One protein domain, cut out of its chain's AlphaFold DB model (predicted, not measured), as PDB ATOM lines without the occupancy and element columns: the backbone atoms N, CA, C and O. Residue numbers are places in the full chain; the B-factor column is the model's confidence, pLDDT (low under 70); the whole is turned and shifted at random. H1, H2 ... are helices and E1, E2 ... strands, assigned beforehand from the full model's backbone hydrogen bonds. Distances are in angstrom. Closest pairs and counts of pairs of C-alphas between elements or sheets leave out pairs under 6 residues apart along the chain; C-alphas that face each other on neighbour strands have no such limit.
ATOM      1  N   ASP A  60     203.997 155.528 308.508       91.69
ATOM      2  CA  ASP A  60     204.109 156.960 308.770       91.69
ATOM      3  C   ASP A  60     203.972 157.753 307.461       91.69
ATOM      4  O   ASP A  60     203.914 157.179 306.370       91.69
ATOM      5  N   LEU A  61     203.892 159.084 307.554       95.75
ATOM      6  CA  LEU A  61     203.699 159.916 306.365       95.75
ATOM      7  C   LEU A  61     204.831 159.721 305.349       95.75
ATOM      8  O   LEU A  61     204.568 159.626 304.153       95.75
ATOM      9  N   THR A  62     206.074 159.644 305.821       96.31
ATOM     10  CA  THR A  62     207.262 159.503 304.974       96.31
ATOM     11  C   THR A  62     207.226 158.202 304.178       96.31
ATOM     12  O   THR A  62     207.407 158.222 302.963       96.31
ATOM     13  N   SER A  63     206.954 157.072 304.830       95.50
ATOM     14  CA  SER A  63     206.865 155.760 304.179       95.50
ATOM     15  C   SER A  63     205.712 155.693 303.177       95.50
ATOM     16  O   SER A  63     205.917 155.218 302.060       95.50
ATOM     17  N   GLN A  64     204.536 156.232 303.515       97.69
ATOM     18  CA  GLN A  64     203.399 156.316 302.590       97.69
ATOM     19  C   GLN A  64     203.717 157.199 301.369       97.69
ATOM     20  O   GLN A  64     203.428 156.835 300.228       97.69
ATOM     21  N   TYR A  65     204.347 158.353 301.596       98.38
ATOM     22  CA  TYR A  65     204.764 159.276 300.541       98.38
ATOM     23  C   TYR A  65     205.820 158.655 299.613       98.38
ATOM     24  O   TYR A  65     205.719 158.782 298.390       98.38
ATOM     25  N   GLU A  66     206.794 157.929 300.168       97.88
ATOM     26  CA  GLU A  66     207.836 157.240 299.399       97.88
ATOM     27  C   GLU A  66     207.268 156.177 298.454       97.88
ATOM     28  O   GLU A  66     207.775 156.037 297.342       97.88
ATOM     29  N   VAL A  67     206.199 155.468 298.838       98.12
ATOM     30  CA  VAL A  67     205.521 154.514 297.938       98.12
ATOM     31  C   VAL A  67     205.051 155.221 296.664       98.12
ATOM     32  O   VAL A  67     205.334 154.767 295.555       98.12
ATOM     33  N   VAL A  68     204.380 156.364 296.816       98.81
ATOM     34  CA  VAL A  68     203.869 157.158 295.690       98.81
ATOM     35  C   VAL A  68     205.013 157.746 294.864       98.81
ATOM     36  O   VAL A  68     205.019 157.626 293.636       98.81
ATOM     37  N   ARG A  69     206.002 158.360 295.526       98.69
ATOM     38  CA  ARG A  69     207.161 158.984 294.874       98.69
ATOM     39  C   ARG A  69     207.939 157.973 294.027       98.69
ATOM     40  O   ARG A  69     208.245 158.259 292.868       98.69
ATOM     41  N   LYS A  70     208.243 156.795 294.584       98.56
ATOM     42  CA  LYS A  70     208.987 155.731 293.889       98.56
ATOM     43  C   LYS A  70     208.222 155.196 292.685       98.56
ATOM     44  O   LYS A  70     208.822 155.021 291.628       98.56
ATOM     45  N   ALA A  71     206.913 154.992 292.817       98.81
ATOM     46  CA  ALA A  71     206.073 154.540 291.710       98.81
ATOM     47  C   ALA A  71     206.058 155.546 290.545       98.81
ATOM     48  O   ALA A  71     206.233 155.154 289.392       98.81
ATOM     49  N   LEU A  72     205.945 156.847 290.836       98.75
ATOM     50  CA  LEU A  72     206.022 157.898 289.816       98.75
ATOM     51  C   LEU A  72     207.395 157.973 289.143       98.75
ATOM     52  O   LEU A  72     207.475 158.104 287.924       98.75
ATOM     53  N   ALA A  73     208.476 157.858 289.917       98.62
ATOM     54  CA  ALA A  73     209.831 157.824 289.373       98.62
ATOM     55  C   ALA A  73     210.059 156.598 288.462       98.62
ATOM     56  O   ALA A  73     210.787 156.679 287.474       98.62
ATOM     57  N   ALA A  74     209.394 155.479 288.755       98.62
ATOM     58  CA  ALA A  74     209.443 154.253 287.963       98.62
ATOM     59  C   ALA A  74     208.468 154.226 286.768       98.62
ATOM     60  O   ALA A  74     208.446 153.229 286.039       98.62
ATOM     61  N   ASP A  75     207.683 155.284 286.544       98.75
ATOM     62  CA  ASP A  75     206.573 155.298 285.583       98.75
ATOM     63  C   ASP A  75     205.613 154.110 285.770       98.75
ATOM     64  O   ASP A  75     205.214 153.446 284.814       98.75
ATOM     65  N   ASP A  76     205.236 153.837 287.019       98.81
ATOM     66  CA  ASP A  76     204.210 152.855 287.367       98.81
ATOM     67  C   ASP A  76     202.942 153.578 287.836       98.81
ATOM     68  O   ASP A  76     202.779 153.925 289.012       98.81
ATOM     69  N   LEU A  77     202.026 153.832 286.897       98.75
ATOM     70  CA  LEU A  77     200.770 154.512 287.206       98.75
ATOM     71  C   LEU A  77     199.893 153.660 288.133       98.75
ATOM     72  O   LEU A  77     199.306 154.194 289.067       98.75
ATOM     73  N   LYS A  78     199.842 152.336 287.945       98.75
ATOM     74  CA  LYS A  78     199.010 151.451 288.775       98.75
ATOM     75  C   LYS A  78     199.455 151.498 290.239       98.75
ATOM     76  O   LYS A  78     198.615 151.691 291.121       98.75
ATOM     77  N   ALA A  79     200.757 151.370 290.494       98.75
ATOM     78  CA  ALA A  79     201.313 151.482 291.839       98.75
ATOM     79  C   ALA A  79     201.159 152.901 292.407       98.75
ATOM     80  O   ALA A  79     200.853 153.049 293.590       98.75
ATOM     81  N   THR A  80     201.281 153.936 291.568       98.88
ATOM     82  CA  THR A  80     201.049 155.332 291.972       98.88
ATOM     83  C   THR A  80     199.631 155.524 292.508       98.88
ATOM     84  O   THR A  80     199.458 156.033 293.615       98.88
ATOM     85  N   LEU A  81     198.611 155.090 291.758       98.88
ATOM     86  CA  LEU A  81     197.207 155.250 292.150       98.88
ATOM     87  C   LEU A  81     196.879 154.439 293.413       98.88
ATOM     88  O   LEU A  81     196.196 154.937 294.311       98.88
ATOM     89  N   ALA A  82     197.400 153.212 293.514       98.81
ATOM     90  CA  ALA A  82     197.223 152.366 294.692       98.81
ATOM     91  C   ALA A  82     197.876 152.977 295.945       98.81
ATOM     92  O   ALA A  82     197.229 153.073 296.991       98.81
ATOM     93  N   GLY A  83     199.122 153.446 295.828       98.75
ATOM     94  CA  GLY A  83     199.840 154.122 296.909       98.75
ATOM     95  C   GLY A  83     199.146 155.412 297.341       98.75
ATOM     96  O   GLY A  83     198.964 155.648 298.532       98.75
ATOM     97  N   ALA A  84     198.666 156.211 296.385       98.88
ATOM     98  CA  ALA A  84     197.942 157.445 296.670       98.88
ATOM     99  C   ALA A  84     196.622 157.177 297.409       98.88
ATOM    100  O   ALA A  84     196.285 157.883 298.361       98.88
ATOM    101  N   LYS A  85     195.894 156.118 297.031       98.81
ATOM    102  CA  LYS A  85     194.681 155.692 297.741       98.81
ATOM    103  C   LYS A  85     194.986 155.275 299.183       98.81
ATOM    104  O   LYS A  85     194.269 155.693 300.092       98.81
ATOM    105  N   ALA A  86     196.039 154.483 299.392       98.50
ATOM    106  CA  ALA A  86     196.456 154.041 300.724       98.50
ATOM    107  C   ALA A  86     196.889 155.222 301.609       98.50
ATOM    108  O   ALA A  86     196.406 155.352 302.735       98.50
ATOM    109  N   LEU A  87     197.713 156.125 301.071       98.62
ATOM    110  CA  LEU A  87     198.152 157.340 301.755       98.62
ATOM    111  C   LEU A  87     196.958 158.224 302.120       98.62
ATOM    112  O   LEU A  87     196.850 158.654 303.264       98.62
ATOM    113  N   GLY A  88     196.031 158.456 301.186       98.44
ATOM    114  CA  GLY A  88     194.839 159.266 301.440       98.44
ATOM    115  C   GLY A  88     193.950 158.691 302.544       98.44
ATOM    116  O   GLY A  88     193.490 159.435 303.411       98.44
ATOM    117  N   ALA A  89     193.753 157.369 302.556       98.25
ATOM    118  CA  ALA A  89     193.007 156.686 303.611       98.25
ATOM    119  C   ALA A  89     193.706 156.799 304.975       98.25
ATOM    120  O   ALA A  89     193.053 157.117 305.966       98.25
ATOM    121  N   TRP A  90     195.025 156.600 305.020       97.69
ATOM    122  CA  TRP A  90     195.823 156.747 306.240       97.69
ATOM    123  C   TRP A  90     195.827 158.194 306.759       97.69
ATOM    124  O   TRP A  90     195.574 158.438 307.935       97.69
ATOM    125  N   ALA A  91     196.027 159.184 305.888       97.81
ATOM    126  CA  ALA A  91     196.010 160.593 306.280       97.81
ATOM    127  C   ALA A  91     194.639 161.006 306.843       97.81
ATOM    128  O   ALA A  91     194.566 161.766 307.808       97.81
ATOM    129  N   ALA A  92     193.549 160.439 306.316       96.94
ATOM    130  CA  ALA A  92     192.201 160.675 306.823       96.94
ATOM    131  C   ALA A  92     191.952 160.115 308.237       96.94
ATOM    132  O   ALA A  92     190.978 160.531 308.870       96.94
ATOM    133  N   THR A  93     192.796 159.215 308.764       96.62
ATOM    134  CA  THR A  93     192.692 158.747 310.161       96.62
ATOM    135  C   THR A  93     193.364 159.688 311.161       96.62
ATOM    136  O   THR A  93     193.133 159.572 312.359       96.62
ATOM    137  N   MET A  94     194.154 160.662 310.700       95.62
ATOM    138  CA  MET A  94     194.958 161.553 311.552       95.62
ATOM    139  C   MET A  94     194.174 162.769 312.085       95.62
ATOM    140  O   MET A  94     194.743 163.831 312.335       95.62
ATOM    141  N   LYS A  95     192.856 162.634 312.276       89.06
ATOM    142  CA  LYS A  95     191.944 163.744 312.625       89.06
ATOM    143  C   LYS A  95     192.182 164.348 314.011       89.06
ATOM    144  O   LYS A  95     191.803 165.486 314.240       89.06
ATOM    145  N   THR A  96     192.790 163.596 314.922       92.94
ATOM    146  CA  THR A  96     193.111 164.037 316.291       92.94
ATOM    147  C   THR A  96     194.528 164.596 316.423       92.94
ATOM    148  O   THR A  96     194.934 165.009 317.506       92.94
ATOM    149  N   SER A  97     195.305 164.608 315.335       93.44
ATOM    150  CA  SER A  97     196.632 165.217 315.324       93.44
ATOM    151  C   SER A  97     196.528 166.740 315.512       93.44
ATOM    152  O   SER A  97     195.641 167.356 314.918       93.44
ATOM    153  N   PRO A  98     197.484 167.389 316.204       95.12
ATOM    154  CA  PRO A  98     197.586 168.852 316.209       95.12
ATOM    155  C   PRO A  98     197.718 169.458 314.799       95.12
ATOM    156  O   PRO A  98     197.468 170.642 314.603       95.12
ATOM    157  N   GLN A  99     198.086 168.648 313.798       96.62
ATOM    158  CA  GLN A  99     198.179 169.033 312.392       96.62
ATOM    159  C   GLN A  99     197.025 168.480 311.534       96.62
ATOM    160  O   GLN A  99     197.181 168.295 310.325       96.62
ATOM    161  N   ALA A 100     195.853 168.219 312.128       95.94
ATOM    162  CA  ALA A 100     194.682 167.649 311.446       95.94
ATOM    163  C   ALA A 100     194.304 168.379 310.141       95.94
ATOM    164  O   ALA A 100     193.933 167.735 309.155       95.94
ATOM    165  N   LYS A 101     194.455 169.711 310.097       97.31
ATOM    166  CA  LYS A 101     194.241 170.506 308.876       97.31
ATOM    167  C   LYS A 101     195.174 170.065 307.747       97.31
ATOM    168  O   LYS A 101     194.704 169.745 306.658       97.31
ATOM    169  N   THR A 102     196.478 169.988 308.002       97.38
ATOM    170  CA  THR A 102     197.460 169.576 306.989       97.38
ATOM    171  C   THR A 102     197.282 168.108 306.600       97.38
ATOM    172  O   THR A 102     197.390 167.777 305.425       97.38
ATOM    173  N   TYR A 103     196.912 167.225 307.534       98.00
ATOM    174  CA  TYR A 103     196.543 165.845 307.192       98.00
ATOM    175  C   TYR A 103     195.304 165.762 306.290       98.00
ATOM    176  O   TYR A 103     195.266 164.935 305.381       98.00
ATOM    177  N   THR A 104     194.322 166.644 306.481       98.19
ATOM    178  CA  THR A 104     193.146 166.745 305.600       98.19
ATOM    179  C   THR A 104     193.545 167.191 304.191       98.19
ATOM    180  O   THR A 104     193.076 166.619 303.207       98.19
ATOM    181  N   GLU A 105     194.457 168.158 304.075       98.38
ATOM    182  CA  GLU A 105     195.003 168.605 302.785       98.38
ATOM    183  C   GLU A 105     195.800 167.493 302.081       98.38
ATOM    184  O   GLU A 105     195.610 167.254 300.887       98.38
ATOM    185  N   ILE A 106     196.628 166.751 302.827       98.62
ATOM    186  CA  ILE A 106     197.348 165.570 302.325       98.62
ATOM    187  C   ILE A 106     196.355 164.515 301.818       98.62
ATOM    188  O   ILE A 106     196.517 164.003 300.709       98.62
ATOM    189  N   ALA A 107     195.307 164.216 302.591       98.56
ATOM    190  CA  ALA A 107     194.286 163.246 302.204       98.56
ATOM    191  C   ALA A 107     193.557 163.663 300.917       98.56
ATOM    192  O   ALA A 107     193.350 162.836 300.023       98.56
ATOM    193  N   ALA A 108     193.209 164.946 300.786       98.62
ATOM    194  CA  ALA A 108     192.568 165.490 299.593       98.62
ATOM    195  C   ALA A 108     193.485 165.423 298.359       98.62
ATOM    196  O   ALA A 108     193.058 164.953 297.299       98.62
ATOM    197  N   ALA A 109     194.753 165.825 298.495       98.75
ATOM    198  CA  ALA A 109     195.734 165.760 297.413       98.75
ATOM    199  C   ALA A 109     195.985 164.314 296.953       98.75
ATOM    200  O   ALA A 109     195.999 164.029 295.754       98.75
ATOM    201  N   ALA A 110     196.100 163.377 297.895       98.81
ATOM    202  CA  ALA A 110     196.273 161.961 297.596       98.81
ATOM    203  C   ALA A 110     195.036 161.348 296.921       98.81
ATOM    204  O   ALA A 110     195.166 160.583 295.965       98.81
ATOM    205  N   LYS A 111     193.824 161.740 297.339       98.75
ATOM    206  CA  LYS A 111     192.577 161.332 296.675       98.75
ATOM    207  C   LYS A 111     192.500 161.854 295.237       98.75
ATOM    208  O   LYS A 111     192.124 161.099 294.345       98.75
ATOM    209  N   LYS A 112     192.889 163.113 295.001       98.75
ATOM    210  CA  LYS A 112     192.983 163.696 293.653       98.75
ATOM    211  C   LYS A 112     193.981 162.921 292.791       98.75
ATOM    212  O   LYS A 112     193.645 162.560 291.669       98.75
ATOM    213  N   LEU A 113     195.161 162.611 293.332       98.88
ATOM    214  CA  LEU A 113     196.179 161.807 292.655       98.88
ATOM    215  C   LEU A 113     195.657 160.412 292.275       98.88
ATOM    216  O   LEU A 113     195.810 159.996 291.128       98.88
ATOM    217  N   ALA A 114     194.980 159.727 293.198       98.81
ATOM    218  CA  ALA A 114     194.406 158.397 292.980       98.81
ATOM    219  C   ALA A 114     193.284 158.354 291.922       98.81
ATOM    220  O   ALA A 114     192.941 157.274 291.449       98.81
ATOM    221  N   ALA A 115     192.714 159.505 291.551       98.75
ATOM    222  CA  ALA A 115     191.664 159.627 290.536       98.75
ATOM    223  C   ALA A 115     192.194 160.013 289.138       98.75
ATOM    224  O   ALA A 115     191.407 160.203 288.209       98.75
ATOM    225  N   THR A 116     193.512 160.168 288.977       98.75
ATOM    226  CA  THR A 116     194.121 160.554 287.694       98.75
ATOM    227  C   THR A 116     194.156 159.398 286.690       98.75
ATOM    228  O   THR A 116     194.108 158.228 287.066       98.75
ATOM    229  N   LYS A 117     194.220 159.732 285.394       98.25
ATOM    230  CA  LYS A 117     194.161 158.758 284.285       98.25
ATOM    231  C   LYS A 117     195.469 158.616 283.506       98.25
ATOM    232  O   LYS A 117     195.629 157.655 282.763       98.25
ATOM    233  N   ASP A 118     196.397 159.554 283.672       98.56
ATOM    234  CA  ASP A 118     197.670 159.596 282.958       98.56
ATOM    235  C   ASP A 118     198.783 160.205 283.826       98.56
ATOM    236  O   ASP A 118     198.529 160.807 284.875       98.56
ATOM    237  N   PHE A 119     200.037 160.067 283.382       98.50
ATOM    238  CA  PHE A 119     201.196 160.574 284.118       98.50
ATOM    239  C   PHE A 119     201.245 162.096 284.225       98.50
ATOM    240  O   PHE A 119     201.762 162.603 285.220       98.50
ATOM    241  N   ALA A 120     200.755 162.842 283.235       98.00
ATOM    242  CA  ALA A 120     200.799 164.301 283.287       98.00
ATOM    243  C   ALA A 120     199.894 164.819 284.415       98.00
ATOM    244  O   ALA A 120     200.340 165.622 285.241       98.00
ATOM    245  N   ALA A 121     198.669 164.298 284.499       98.62
ATOM    246  CA  ALA A 121     197.742 164.571 285.588       98.62
ATOM    247  C   ALA A 121     198.280 164.057 286.934       98.62
ATOM    248  O   ALA A 121     198.236 164.789 287.927       98.62
ATOM    249  N   ALA A 122     198.842 162.843 286.969       98.81
ATOM    250  CA  ALA A 122     199.400 162.267 288.192       98.81
ATOM    251  C   ALA A 122     200.563 163.104 288.749       98.81
ATOM    252  O   ALA A 122     200.598 163.419 289.933       98.81
ATOM    253  N   ARG A 123     201.494 163.551 287.904       98.69
ATOM    254  CA  ARG A 123     202.647 164.362 288.335       98.69
ATOM    255  C   ARG A 123     202.244 165.758 288.801       98.69
ATOM    256  O   ARG A 123     202.835 166.270 289.749       98.69
ATOM    257  N   LEU A 124     201.220 166.353 288.184       98.56
ATOM    258  CA  LEU A 124     200.646 167.613 288.658       98.56
ATOM    259  C   LEU A 124     200.010 167.440 290.047       98.56
ATOM    260  O   LEU A 124     200.314 168.207 290.957       98.56
ATOM    261  N   ALA A 125     199.183 166.405 290.233       98.62
ATOM    262  CA  ALA A 125     198.560 166.108 291.523       98.62
ATOM    263  C   ALA A 125     199.586 165.695 292.599       98.62
ATOM    264  O   ALA A 125     199.424 166.025 293.772       98.62
ATOM    265  N   PHE A 126     200.679 165.033 292.210       98.88
ATOM    266  CA  PHE A 126     201.806 164.760 293.101       98.88
ATOM    267  C   PHE A 126     202.479 166.045 293.589       98.88
ATOM    268  O   PHE A 126     202.923 166.090 294.732       98.88
ATOM    269  N   GLY A 127     202.519 167.104 292.774       98.75
ATOM    270  CA  GLY A 127     202.972 168.423 293.216       98.75
ATOM    271  C   GLY A 127     202.206 168.912 294.450       98.75
ATOM    272  O   GLY A 127     202.833 169.288 295.443       98.75
ATOM    273  N   ASP A 128     200.874 168.829 294.425       98.56
ATOM    274  CA  ASP A 128     200.019 169.200 295.564       98.56
ATOM    275  C   ASP A 128     200.333 168.326 296.794       98.56
ATOM    276  O   ASP A 128     200.585 168.841 297.886       98.56
ATOM    277  N   LEU A 129     200.410 167.002 296.614       98.88
ATOM    278  CA  LEU A 129     200.757 166.061 297.688       98.88
ATOM    279  C   LEU A 129     202.135 166.365 298.299       98.88
ATOM    280  O   LEU A 129     202.296 166.364 299.523       98.88
ATOM    281  N   SER A 130     203.125 166.640 297.450       98.75
ATOM    282  CA  SER A 130     204.491 166.963 297.854       98.75
ATOM    283  C   SER A 130     204.538 168.255 298.662       98.75
ATOM    284  O   SER A 130     205.160 168.288 299.721       98.75
ATOM    285  N   LYS A 131     203.805 169.288 298.232       98.56
ATOM    286  CA  LYS A 131     203.697 170.556 298.960       98.56
ATOM    287  C   LYS A 131     203.217 170.340 300.393       98.56
ATOM    288  O   LYS A 131     203.924 170.720 301.323       98.56
ATOM    289  N   HIS A 132     202.060 169.701 300.579       98.50
ATOM    290  CA  HIS A 132     201.487 169.515 301.919       98.50
ATOM    291  C   HIS A 132     202.340 168.590 302.798       98.50
ATOM    292  O   HIS A 132     202.489 168.842 303.994       98.50
ATOM    293  N   THR A 133     202.963 167.568 302.204       98.44
ATOM    294  CA  THR A 133     203.899 166.678 302.911       98.44
ATOM    295  C   THR A 133     205.122 167.445 303.415       98.44
ATOM    296  O   THR A 133     205.472 167.342 304.589       98.44
ATOM    297  N   ILE A 134     205.747 168.257 302.557       98.06
ATOM    298  CA  ILE A 134     206.900 169.085 302.932       98.06
ATOM    299  C   ILE A 134     206.515 170.100 304.006       98.06
ATOM    300  O   ILE A 134     207.254 170.243 304.982       98.06
ATOM    301  N   THR A 135     205.364 170.764 303.866       97.06
ATOM    302  CA  THR A 135     204.849 171.699 304.876       97.06
ATOM    303  C   THR A 135     204.723 171.019 306.235       97.06
ATOM    304  O   THR A 135     205.240 171.548 307.219       97.06
ATOM    305  N   LEU A 136     204.108 169.832 306.294       97.12
ATOM    306  CA  LEU A 136     203.950 169.113 307.555       97.12
ATOM    307  C   LEU A 136     205.301 168.742 308.170       97.12
ATOM    308  O   LEU A 136     205.556 169.083 309.320       97.12
ATOM    309  N   LEU A 137     206.164 168.066 307.405       96.50
ATOM    310  CA  LEU A 137     207.437 167.555 307.919       96.50
ATOM    311  C   LEU A 137     208.382 168.683 308.340       96.50
ATOM    312  O   LEU A 137     209.145 168.521 309.292       96.50
ATOM    313  N   THR A 138     208.322 169.834 307.670       95.81
ATOM    314  CA  THR A 138     209.088 171.023 308.068       95.81
ATOM    315  C   THR A 138     208.553 171.592 309.378       95.81
ATOM    316  O   THR A 138     209.326 171.793 310.314       95.81
ATOM    317  N   ALA A 139     207.233 171.771 309.487       94.88
ATOM    318  CA  ALA A 139     206.594 172.316 310.686       94.88
ATOM    319  C   ALA A 139     206.809 171.434 311.929       94.88
ATOM    320  O   ALA A 139     206.982 171.948 313.034       94.88
ATOM    321  N   THR A 140     206.844 170.111 311.760       94.75
ATOM    322  CA  THR A 140     207.080 169.153 312.852       94.75
ATOM    323  C   THR A 140     208.559 168.809 313.060       94.75
ATOM    324  O   THR A 140     208.875 168.002 313.933       94.75
ATOM    325  N   LYS A 141     209.479 169.410 312.287       94.62
ATOM    326  CA  LYS A 141     210.927 169.125 312.310       94.62
ATOM    327  C   LYS A 141     211.266 167.644 312.052       94.62
ATOM    328  O   LYS A 141     212.246 167.114 312.572       94.62
ATOM    329  N   GLN A 142     210.472 166.972 311.219       93.94
ATOM    330  CA  GLN A 142     210.596 165.552 310.862       93.94
ATOM    331  C   GLN A 142     211.293 165.322 309.508       93.94
ATOM    332  O   GLN A 142     211.076 164.309 308.850       93.94
ATOM    333  N   THR A 143     212.155 166.245 309.079       93.69
ATOM    334  CA  THR A 143     212.926 166.139 307.826       93.69
ATOM    335  C   THR A 143     214.279 165.440 307.990       93.69
ATOM    336  O   THR A 143     215.002 165.254 307.012       93.69
ATOM    337  N   LYS A 144     214.650 165.029 309.213       92.31
ATOM    338  CA  LYS A 144     215.923 164.344 309.481       92.31
ATOM    339  C   LYS A 144     216.024 163.053 308.660       92.31
ATOM    340  O   LYS A 144     215.156 162.193 308.748       92.31
ATOM    341  N   GLY A 145     217.114 162.911 307.904       92.62
ATOM    342  CA  GLY A 145     217.341 161.758 307.026       92.62
ATOM    343  C   GLY A 145     216.646 161.849 305.664       92.62
ATOM    344  O   GLY A 145     216.733 160.900 304.893       92.62
ATOM    345  N   LEU A 146     215.989 162.970 305.350       96.00
ATOM    346  CA  LEU A 146     215.422 163.239 304.031       96.00
ATOM    347  C   LEU A 146     216.256 164.290 303.300       96.00
ATOM    348  O   LEU A 146     216.632 165.315 303.869       96.00
ATOM    349  N   THR A 147     216.501 164.058 302.016       97.19
ATOM    350  CA  THR A 147     217.094 165.048 301.116       97.19
ATOM    351  C   THR A 147     215.990 165.731 300.322       97.19
ATOM    352  O   THR A 147     215.114 165.067 299.766       97.19
ATOM    353  N   ALA A 148     216.027 167.061 300.257       97.38
ATOM    354  CA  ALA A 148     215.131 167.834 299.414       97.38
ATOM    355  C   ALA A 148     215.749 168.072 298.035       97.38
ATOM    356  O   ALA A 148     216.919 168.445 297.903       97.38
ATOM    357  N   TYR A 149     214.927 167.907 297.007       98.25
ATOM    358  CA  TYR A 149     215.292 168.150 295.618       98.25
ATOM    359  C   TYR A 149     214.249 169.034 294.931       98.25
ATOM    360  O   TYR A 149     213.129 169.198 295.419       98.25
ATOM    361  N   SER A 150     214.618 169.615 293.791       98.06
ATOM    362  CA  SER A 150     213.757 170.455 292.958       98.06
ATOM    363  C   SER A 150     213.882 170.101 291.478       98.06
ATOM    364  O   SER A 150     214.975 169.808 290.988       98.06
ATOM    365  N   CYS A 151     212.759 170.141 290.757       98.25
ATOM    366  CA  CYS A 151     212.689 169.967 289.310       98.25
ATOM    367  C   CYS A 151     212.135 171.255 288.670       98.25
ATOM    368  O   CYS A 151     210.935 171.520 288.778       98.25
ATOM    369  N   PRO A 152     212.955 172.062 287.967       96.94
ATOM    370  CA  PRO A 152     212.500 173.331 287.388       96.94
ATOM    371  C   PRO A 152     211.403 173.157 286.324       96.94
ATOM    372  O   PRO A 152     210.601 174.074 286.128       96.94
ATOM    373  N   MET A 153     211.342 171.976 285.699       97.56
ATOM    374  CA  MET A 153     210.388 171.596 284.651       97.56
ATOM    375  C   MET A 153     209.050 171.059 285.183       97.56
ATOM    376  O   MET A 153     208.126 170.846 284.397       97.56
ATOM    377  N   ALA A 154     208.928 170.796 286.489       97.69
ATOM    378  CA  ALA A 154     207.676 170.316 287.061       97.69
ATOM    379  C   ALA A 154     206.562 171.362 286.888       97.69
ATOM    380  O   ALA A 154     206.761 172.557 287.131       97.69
ATOM    381  N   LYS A 155     205.371 170.902 286.489       95.56
ATOM    382  CA  LYS A 155     204.154 171.723 286.484       95.56
ATOM    383  C   LYS A 155     203.613 171.796 287.915       95.56
ATOM    384  O   LYS A 155     203.419 170.760 288.543       95.56
ATOM    385  N   GLY A 156     203.364 173.003 288.420       96.69
ATOM    386  CA  GLY A 156     202.914 173.218 289.799       96.69
ATOM    387  C   GLY A 156     204.069 173.244 290.803       96.69
ATOM    388  O   GLY A 156     205.084 173.903 290.575       96.69
ATOM    389  N   TYR A 157     203.901 172.567 291.941       98.19
ATOM    390  CA  TYR A 157     204.913 172.545 292.997       98.19
ATOM    391  C   TYR A 157     206.123 171.689 292.600       98.19
ATOM    392  O   TYR A 157     205.972 170.544 292.175       98.19
ATOM    393  N   LYS A 158     207.325 172.255 292.749       98.12
ATOM    394  CA  LYS A 158     208.549 171.759 292.099       98.12
ATOM    395  C   LYS A 158     209.485 170.951 292.995       98.12
ATOM    396  O   LYS A 158     210.481 170.434 292.495       98.12
ATOM    397  N   LYS A 159     209.215 170.887 294.301       98.31
ATOM    398  CA  LYS A 159     210.111 170.271 295.290       98.31
ATOM    399  C   LYS A 159     209.582 168.920 295.752       98.31
ATOM    400  O   LYS A 159     208.373 168.758 295.895       98.31
ATOM    401  N   TRP A 160     210.482 167.991 296.047       98.50
ATOM    402  CA  TRP A 160     210.153 166.715 296.684       98.50
ATOM    403  C   TRP A 160     211.176 166.352 297.759       98.50
ATOM    404  O   TRP A 160     212.288 166.883 297.771       98.50
ATOM    405  N   LEU A 161     210.779 165.453 298.657       97.94
ATOM    406  CA  LEU A 161     211.663 164.836 299.643       97.94
ATOM    407  C   LEU A 161     211.985 163.405 299.237       97.94
ATOM    408  O   LEU A 161     211.184 162.745 298.579       97.94
ATOM    409  N   GLN A 162     213.160 162.930 299.625       96.44
ATOM    410  CA  GLN A 162     213.593 161.575 299.337       96.44
ATOM    411  C   GLN A 162     214.444 161.029 300.483       96.44
ATOM    412  O   GLN A 162     215.363 161.709 300.941       96.44
ATOM    413  N   ALA A 163     214.147 159.812 300.935       91.81
ATOM    414  CA  ALA A 163     214.930 159.144 301.982       91.81
ATOM    415  C   ALA A 163     216.205 158.459 301.453       91.81
ATOM    416  O   ALA A 163     217.194 158.350 302.173       91.81
ATOM    417  N   ASP A 164     216.190 157.971 300.209       87.00
ATOM    418  CA  ASP A 164     217.356 157.341 299.585       87.00
ATOM    419  C   ASP A 164     218.322 158.373 298.970       87.00
ATOM    420  O   ASP A 164     217.933 159.465 298.555       87.00
ATOM    421  N   ASN A 165     219.612 158.026 298.925       82.81
ATOM    422  CA  ASN A 165     220.663 158.911 298.402       82.81
ATOM    423  C   ASN A 165     220.726 158.934 296.868       82.81
ATOM    424  O   ASN A 165     221.374 159.810 296.293       82.81
ATOM    425  N   ASP A 166     220.078 157.977 296.202       92.38
ATOM    426  CA  ASP A 166     220.076 157.896 294.750       92.38
ATOM    427  C   ASP A 166     218.910 158.709 294.173       92.38
ATOM    428  O   ASP A 166     217.765 158.260 294.157       92.38
ATOM    429  N   MET A 167     219.187 159.941 293.732       95.81
ATOM    430  CA  MET A 167     218.159 160.873 293.252       95.81
ATOM    431  C   MET A 167     217.271 160.219 292.186       95.81
ATOM    432  O   MET A 167     217.770 159.732 291.171       95.81
ATOM    433  N   ALA A 168     215.955 160.236 292.392       98.19
ATOM    434  CA  ALA A 168     214.987 159.702 291.441       98.19
ATOM    435  C   ALA A 168     213.793 160.658 291.315       98.19
ATOM    436  O   ALA A 168     212.973 160.776 292.228       98.19
ATOM    437  N   ASN A 169     213.727 161.362 290.183       98.56
ATOM    438  CA  ASN A 169     212.793 162.453 289.924       98.56
ATOM    439  C   ASN A 169     211.358 161.943 289.649       98.56
ATOM    440  O   ASN A 169     211.088 161.444 288.550       98.56
ATOM    441  N   PRO A 170     210.402 162.138 290.581       98.50
ATOM    442  CA  PRO A 170     209.020 161.682 290.402       98.50
ATOM    443  C   PRO A 170     208.245 162.508 289.361       98.50
ATOM    444  O   PRO A 170     207.246 162.045 288.816       98.50
ATOM    445  N   TYR A 171     208.696 163.725 289.052       98.69
ATOM    446  CA  TYR A 171     208.038 164.609 288.091       98.69
ATOM    447  C   TYR A 171     208.344 164.250 286.643       98.69
ATOM    448  O   TYR A 171     207.575 164.616 285.761       98.69
ATOM    449  N   MET A 172     209.453 163.561 286.380       98.38
ATOM    450  CA  MET A 172     209.880 163.248 285.013       98.38
ATOM    451  C   MET A 172     209.956 161.749 284.722       98.38
ATOM    452  O   MET A 172     210.041 161.372 283.550       98.38
ATOM    453  N   GLY A 173     209.885 160.905 285.756       98.06
ATOM    454  CA  GLY A 173     209.902 159.454 285.602       98.06
ATOM    455  C   GLY A 173     211.177 158.951 284.936       98.06
ATOM    456  O   GLY A 173     212.233 159.585 285.021       98.06
ATOM    457  N   LYS A 174     211.073 157.848 284.195       98.25
ATOM    458  CA  LYS A 174     212.217 157.212 283.524       98.25
ATOM    459  C   LYS A 174     212.866 158.110 282.472       98.25
ATOM    460  O   LYS A 174     214.065 157.998 282.246       98.25
ATOM    461  N   ARG A 175     212.110 159.035 281.863       97.44
ATOM    462  CA  ARG A 175     212.626 159.943 280.821       97.44
ATOM    463  C   ARG A 175     213.745 160.856 281.313       97.44
ATOM    464  O   ARG A 175     214.649 161.152 280.542       97.44
ATOM    465  N   MET A 176     213.669 161.340 282.552       97.06
ATOM    466  CA  MET A 176     214.695 162.213 283.138       97.06
ATOM    467  C   MET A 176     214.859 161.920 284.634       97.06
ATOM    468  O   MET A 176     214.811 162.821 285.474       97.06
ATOM    469  N   LEU A 177     215.048 160.641 284.964       97.44
ATOM    470  CA  LEU A 177     215.073 160.139 286.342       97.44
ATOM    471  C   LEU A 177     216.126 160.841 287.211       97.44
ATOM    472  O   LEU A 177     215.907 161.058 288.399       97.44
ATOM    473  N   LYS A 178     217.252 161.222 286.601       97.19
ATOM    474  CA  LYS A 178     218.388 161.893 287.249       97.19
ATOM    475  C   LYS A 178     218.440 163.402 286.983       97.19
ATOM    476  O   LYS A 178     219.469 164.022 287.217       97.19
ATOM    477  N   CYS A 179     217.358 164.010 286.499       96.38
ATOM    478  CA  CYS A 179     217.278 165.462 286.328       96.38
ATOM    479  C   CYS A 179     216.697 166.132 287.578       96.38
ATOM    480  O   CYS A 179     215.769 165.611 288.196       96.38
ATOM    481  N   GLY A 180     217.202 167.313 287.913       95.44
ATOM    482  CA  GLY A 180     216.854 168.061 289.117       95.44
ATOM    483  C   GLY A 180     218.105 168.394 289.918       95.44
ATOM    484  O   GLY A 180     219.218 168.059 289.521       95.44
ATOM    485  N   GLY A 181     217.924 169.075 291.040       96.38
ATOM    486  CA  GLY A 181     219.029 169.439 291.920       96.38
ATOM    487  C   GLY A 181     218.607 169.408 293.374       96.38
ATOM    488  O   GLY A 181     217.427 169.593 293.682       96.38
TER     489      GLY A 181
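This is residues 60 to 181 of the 187 residues of the protein "DUF3347 domain-containing protein" of Myxococcales bacterium (UniProt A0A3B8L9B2). Four helices, H1 to H4, stand side by side in an up-and-down bundle, a closed ring in which H1 touches H2, H2 touches H3, H3 touches H4 and H4 touches H1. A small strand hairpin, E1 and E2, covers the side of the bundle made by H1 and H4, with E2 next to the helices and E1 beyond it; the short H5 sits by the last residues of H1. The printed part has 122 residues with five named helices and two named strands, in the order H1 H2 H3 H4 E1 E2 H5; the sheet, order E1 - E2, is antiparallel and the class is mostly helix. The whole is compact, with a radius of gyration of the C-alphas of 13.1 A and spans of 41 by 31 by 21 A.

H1, residues 61 to 73, is the hub, touching three helices. It forms a helical hairpin with H2, residues 77 to 91, at a shallow tilt of 14 degrees, opposite ways; their closest C-alphas, Val 68 and Thr 80, are 5.0 A apart. H2 and H3, residues 100 to 114, form the next hairpin, at 21 degrees, with the C-alphas of Gly 88 and Ala 107 closest at 4.1 A. H3 and H4, residues 119 to 139, form the third, at 16 degrees, with the C-alphas of Ala 109 and Leu 129 closest at 5.0 A. H4 touches H1 at a shallow tilt of 27 degrees, opposite ways; the closest C-alphas, Leu 72 and Arg 123, are 7.4 A apart. H2 and H4 are close but not clearly touching, at 6.8 A between the C-alphas of Leu 77 and Phe 119. E1, residues 147 to 150, and E2, residues 159 to 162, are an antiparallel hairpin with N 147 and O 162 at 2.8 A and N 160 and O 149 at 3.0 A, within hydrogen-bond range. The closest C-alphas of H4 and E2, Ser 130 and Trp 160, are 5.8 A apart. H5, residues 173 to 176, only just touches H1, with 3 pairs of C-alphas within 8 A, made by residues 72 to 73 of H1 alone. Every O i to N i+4 pair is within hydrogen-bond range in H2 and H3, 8 of 9 in H1 and 16 of 17 in H4; H5 is too short for such a pair.

H1 begins at C-alpha 61 (203.699, 159.916, 306.365) and is 18.2 A long; H2 is 20.6 A, H3 20.7 A and H4 29.5 A. E1 is 10.3 A long and E2 10.2 A. H5, 6.1 A long, ends at C-alpha 176 (214.695, 162.213, 283.138).

The two C-alphas farthest apart, Thr 96 and Arg 175, are 40.7 A from each other. The printed part has no cut, and no link is long. Mean pLDDT of the printed part is 97.2, and no printed residue is under 70.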